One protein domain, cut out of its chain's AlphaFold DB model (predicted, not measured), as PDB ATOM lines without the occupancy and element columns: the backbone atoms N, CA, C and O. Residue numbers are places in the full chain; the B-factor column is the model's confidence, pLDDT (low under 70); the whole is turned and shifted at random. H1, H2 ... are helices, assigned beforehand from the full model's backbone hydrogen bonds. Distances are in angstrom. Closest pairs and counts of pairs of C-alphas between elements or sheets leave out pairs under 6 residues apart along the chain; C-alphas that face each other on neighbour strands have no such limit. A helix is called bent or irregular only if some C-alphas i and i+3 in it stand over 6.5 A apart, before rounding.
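Overview. This is residues 39 to 78 of the 85 residues of an uncharacterized protein of Nannochloropsis salina CCMP1776 (UniProt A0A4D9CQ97). One long, nearly straight helix, H1, makes most of a thin rod; a short tail precedes it, and beyond its far end a link of seven residues turns aside and ends in the small helix H2. Residues 39 to 64, of which 43 to 64 belong to H1, stand free. The printed part has 40 residues with two named helices, H1 then H2 along the chain, and no named strand; the class is all helix. The whole is extended, with a radius of gyration of the C-alphas of 16.3 A, and the C-alphas span 50 by 13 by 8 A.

Along the chain. H1 is residues 43 to 67, Val 43 to Ser 67, and measures 35.9 A from first to last C-alpha. It runs from C-alpha 43 at (111.441, 158.955, 167.007) to C-alpha 67 at (124.071, 139.686, 194.562). H2 is residues 75 to 78, Lys 75 to Arg 78, 5.2 A from first to last C-alpha. Its last C-alpha, 78, is at (133.307, 143.895, 203.379).

Arrangement. H1 is not bent. In H1 every O i to N i+4 pair is within hydrogen-bond range, while H2, with four residues, is too short for such a pair; its one O i to N i+3 pair is within range. H1 and H2 are apart, with no C-alpha of the one within 8 A of the other. The seven residues between them, 68 to 74, make a short link.

Size, cuts and confidence. The outline is a rod. The C-alphas of Asp 40 and Arg 78 are the two farthest apart, at 49.8 A. The printed part has no cut, and it has no long link between named elements. The mean pLDDT of the printed part is 86.5; residues 75 to 78, which make up H2, are under 70, and the mean is 93 in H1 and 68 in H2.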
ATOM      1  N   ARG A  39     110.791 166.543 167.093       81.19
ATOM      2  CA  ARG A  39     109.457 166.869 166.565       81.19
ATOM      3  C   ARG A  39     108.856 165.724 165.752       81.19
ATOM      4  O   ARG A  39     107.656 165.744 165.494       81.19
ATOM      5  N   ASP A  40     109.668 164.744 165.362       86.00
ATOM      6  CA  ASP A  40     109.228 163.640 164.521       86.00
ATOM      7  C   ASP A  40     108.571 162.543 165.380       86.00
ATOM      8  O   ASP A  40     109.228 161.957 166.244       86.00
ATOM      9  N   PRO A  41     107.292 162.189 165.150       84.94
ATOM     10  CA  PRO A  41     106.593 161.196 165.972       84.94
ATOM     11  C   PRO A  41     107.184 159.783 165.842       84.94
ATOM     12  O   PRO A  41     107.047 158.964 166.748       84.94
ATOM     13  N   ALA A  42     107.892 159.505 164.745       86.94
ATOM     14  CA  ALA A  42     108.576 158.235 164.507       86.94
ATOM     15  C   ALA A  42     109.787 158.001 165.434       86.94
ATOM     16  O   ALA A  42     110.278 156.880 165.538       86.94
ATOM     17  N   VAL A  43     110.268 159.035 166.127       89.81
ATOM     18  CA  VAL A  43     111.441 158.955 167.007       89.81
ATOM     19  C   VAL A  43     111.100 158.404 168.394       89.81
ATOM     20  O   VAL A  43     111.926 157.730 169.006       89.81
ATOM     21  N   TYR A  44     109.894 158.643 168.907       90.38
ATOM     22  CA  TYR A  44     109.496 158.173 170.237       90.38
ATOM     23  C   TYR A  44     109.570 156.650 170.439       90.38
ATOM     24  O   TYR A  44     110.081 156.244 171.484       90.38
ATOM     25  N   PRO A  45     109.157 155.779 169.491       92.75
ATOM     26  CA  PRO A  45     109.356 154.337 169.655       92.75
ATOM     27  C   PRO A  45     110.841 153.946 169.691       92.75
ATOM     28  O   PRO A  45     111.219 153.078 170.476       92.75
ATOM     29  N   LEU A  46     111.705 154.621 168.920       92.19
ATOM     30  CA  LEU A  46     113.160 154.410 168.977       92.19
ATOM     31  C   LEU A  46     113.723 154.793 170.349       92.19
ATOM     32  O   LEU A  46     114.483 154.028 170.939       92.19
ATOM     33  N   LEU A  47     113.307 155.940 170.894       92.31
ATOM     34  CA  LEU A  47     113.675 156.347 172.252       92.31
ATOM     35  C   LEU A  47     113.156 155.366 173.308       92.31
ATOM     36  O   LEU A  47     113.853 155.119 174.288       92.31
ATOM     37  N   GLY A  48     111.981 154.770 173.094       94.69
ATOM     38  CA  GLY A  48     111.443 153.716 173.952       94.69
ATOM     39  C   GLY A  48     112.342 152.479 174.004       94.69
ATOM     40  O   GLY A  48     112.626 151.983 175.091       94.69
ATOM     41  N   ILE A  49     112.845 152.019 172.854       96.12
ATOM     42  CA  ILE A  49     113.748 150.856 172.767       96.12
ATOM     43  C   ILE A  49     115.119 151.174 173.372       96.12
ATOM     44  O   ILE A  49     115.671 150.379 174.129       96.12
ATOM     45  N   ILE A  50     115.671 152.348 173.064       96.06
ATOM     46  CA  ILE A  50     116.965 152.776 173.610       96.06
ATOM     47  C   ILE A  50     116.859 152.920 175.134       96.06
ATOM     48  O   ILE A  50     117.703 152.412 175.872       96.06
ATOM     49  N   GLY A  51     115.788 153.557 175.615       96.88
ATOM     50  CA  GLY A  51     115.494 153.701 177.037       96.88
ATOM     51  C   GLY A  51     115.332 152.357 177.741       96.88
ATOM     52  O   GLY A  51     115.959 152.135 178.777       96.88
ATOM     53  N   SER A  52     114.551 151.435 177.172       95.88
ATOM     54  CA  SER A  52     114.335 150.115 177.776       95.88
ATOM     55  C   SER A  52     115.620 149.289 177.831       95.88
ATOM     56  O   SER A  52     115.898 148.678 178.862       95.88
ATOM     57  N   ALA A  53     116.452 149.335 176.787       96.19
ATOM     58  CA  ALA A  53     117.753 148.674 176.777       96.19
ATOM     59  C   ALA A  53     118.686 149.220 177.872       96.19
ATOM     60  O   ALA A  53     119.311 148.441 178.594       96.19
ATOM     61  N   MET A  54     118.746 150.547 178.041       97.44
ATOM     62  CA  MET A  54     119.553 151.179 179.093       97.44
ATOM     63  C   MET A  54     119.082 150.789 180.498       97.44
ATOM     64  O   MET A  54     119.911 150.475 181.356       97.44
ATOM     65  N   VAL A  55     117.766 150.770 180.733       97.38
ATOM     66  CA  VAL A  55     117.189 150.367 182.024       97.38
ATOM     67  C   VAL A  55     117.478 148.898 182.308       97.38
ATOM     68  O   VAL A  55     118.015 148.586 183.370       97.38
ATOM     69  N   LEU A  56     117.196 148.002 181.357       96.44
ATOM     70  CA  LEU A  56     117.445 146.571 181.528       96.44
ATOM     71  C   LEU A  56     118.923 146.313 181.822       96.44
ATOM     72  O   LEU A  56     119.242 145.732 182.856       96.44
ATOM     73  N   CYS A  57     119.830 146.834 180.998       95.75
ATOM     74  CA  CYS A  57     121.267 146.653 181.199       95.75
ATOM     75  C   CYS A  57     121.723 147.148 182.582       95.75
ATOM     76  O   CYS A  57     122.388 146.420 183.319       95.75
ATOM     77  N   SER A  58     121.286 148.344 182.984       96.81
ATOM     78  CA  SER A  58     121.639 148.913 184.288       96.81
ATOM     79  C   SER A  58     121.091 148.079 185.446       96.81
ATOM     80  O   SER A  58     121.807 147.824 186.410       96.81
ATOM     81  N   THR A  59     119.841 147.616 185.360       96.12
ATOM     82  CA  THR A  59     119.234 146.781 186.409       96.12
ATOM     83  C   THR A  59     119.927 145.430 186.552       96.12
ATOM     84  O   THR A  59     120.225 145.032 187.677       96.12
ATOM     85  N   PHE A  60     120.271 144.761 185.446       94.44
ATOM     86  CA  PHE A  60     121.046 143.518 185.483       94.44
ATOM     87  C   PHE A  60     122.444 143.736 186.056       94.44
ATOM     88  O   PHE A  60     122.889 142.953 186.896       94.44
ATOM     89  N   MET A  61     123.111 144.821 185.655       93.38
ATOM     90  CA  MET A  61     124.416 145.188 186.192       93.38
ATOM     91  C   MET A  61     124.335 145.391 187.704       93.38
ATOM     92  O   MET A  61     125.103 144.774 188.440       93.38
ATOM     93  N   VAL A  62     123.385 146.196 188.186       92.25
ATOM     94  CA  VAL A  62     123.195 146.434 189.623       92.25
ATOM     95  C   VAL A  62     122.886 145.127 190.342       92.25
ATOM     96  O   VAL A  62     123.563 144.824 191.318       92.25
ATOM     97  N   HIS A  63     121.951 144.323 189.833       90.81
ATOM     98  CA  HIS A  63     121.577 143.049 190.442       90.81
ATOM     99  C   HIS A  63     122.778 142.110 190.589       90.81
ATOM    100  O   HIS A  63     123.019 141.579 191.670       90.81
ATOM    101  N   PHE A  64     123.570 141.934 189.529       88.38
ATOM    102  CA  PHE A  64     124.772 141.109 189.589       88.38
ATOM    103  C   PHE A  64     125.782 141.674 190.590       88.38
ATOM    104  O   PHE A  64     126.329 140.955 191.416       88.38
ATOM    105  N   THR A  65     125.969 142.989 190.580       86.88
ATOM    106  CA  THR A  65     126.928 143.663 191.452       86.88
ATOM    107  C   THR A  65     126.515 143.599 192.932       86.88
ATOM    108  O   THR A  65     127.374 143.538 193.808       86.88
ATOM    109  N   THR A  66     125.215 143.583 193.238       84.88
ATOM    110  CA  THR A  66     124.699 143.473 194.614       84.88
ATOM    111  C   THR A  66     124.585 142.037 195.113       84.88
ATOM    112  O   THR A  66     124.728 141.801 196.315       84.88
ATOM    113  N   SER A  67     124.294 141.093 194.218       82.12
ATOM    114  CA  SER A  67     124.071 139.686 194.562       82.12
ATOM    115  C   SER A  67     125.371 138.881 194.592       82.12
ATOM    116  O   SER A  67     125.456 137.901 195.332       82.12
ATOM    117  N   SER A  68     126.396 139.305 193.845       78.75
ATOM    118  CA  SER A  68     127.703 138.651 193.857       78.75
ATOM    119  C   SER A  68     128.413 138.843 195.204       78.75
ATOM    120  O   SER A  68     128.624 139.981 195.632       78.75
ATOM    121  N   PRO A  69     128.827 137.754 195.878       73.44
ATOM    122  CA  PRO A  69     129.523 137.828 197.164       73.44
ATOM    123  C   PRO A  69     130.935 138.424 197.048       73.44
ATOM    124  O   PRO A  69     131.462 138.930 198.039       73.44
ATOM    125  N   ASP A  70     131.519 138.418 195.847       72.75
ATOM    126  CA  ASP A  70     132.858 138.954 195.581       72.75
ATOM    127  C   ASP A  70     132.892 140.484 195.560       72.75
ATOM    128  O   ASP A  70     133.906 141.112 195.884       72.75
ATOM    129  N   ILE A  71     131.770 141.114 195.211       75.19
ATOM    130  CA  ILE A  71     131.705 142.555 195.020       75.19
ATOM    131  C   ILE A  71     131.269 143.217 196.329       75.19
ATOM    132  O   ILE A  71     130.098 143.291 196.702       75.19
ATOM    133  N   ARG A  72     132.256 143.734 197.062       74.62
ATOM    134  CA  ARG A  72     132.089 144.275 198.421       74.62
ATOM    135  C   ARG A  72     131.556 145.715 198.448       74.62
ATOM    136  O   ARG A  72     132.155 146.597 199.069       74.62
ATOM    137  N   ILE A  73     130.430 145.983 197.789       76.44
ATOM    138  CA  ILE A  73     129.811 147.323 197.796       76.44
ATOM    139  C   ILE A  73     129.237 147.654 199.175       76.44
ATOM    140  O   ILE A  73     129.537 148.712 199.733       76.44
ATOM    141  N   ASN A  74     128.480 146.726 199.765       72.75
ATOM    142  CA  ASN A  74     127.874 146.905 201.080       72.75
ATOM    143  C   ASN A  74     128.925 146.758 202.198       72.75
ATOM    144  O   ASN A  74     129.706 145.805 202.194       72.75
ATOM    145  N   LYS A  75     128.931 147.670 203.184       69.88
ATOM    146  CA  LYS A  75     129.822 147.593 204.357       69.88
ATOM    147  C   LYS A  75     129.688 146.260 205.099       69.88
ATOM    148  O   LYS A  75     130.707 145.714 205.512       69.88
ATOM    149  N   THR A  76     128.485 145.692 205.167       69.06
ATOM    150  CA  THR A  76     128.234 144.385 205.799       69.06
ATOM    151  C   THR A  76     128.960 143.240 205.081       69.06
ATOM    152  O   THR A  76     129.443 142.314 205.720       69.06
ATOM    153  N   LYS A  77     129.109 143.325 203.752       65.19
ATOM    154  CA  LYS A  77     129.788 142.321 202.910       65.19
ATOM    155  C   LYS A  77     131.313 142.512 202.859       65.19
ATOM    156  O   LYS A  77     132.027 141.642 202.382       65.19
ATOM    157  N   ARG A  78     131.849 143.637 203.354       68.25
ATOM    158  CA  ARG A  78     133.307 143.895 203.379       68.25
ATOM    159  C   ARG A  78     134.052 143.057 204.415       68.25
ATOM    160  O   ARG A  78     135.250 142.845 204.257       68.25
TER     161      ARG A  78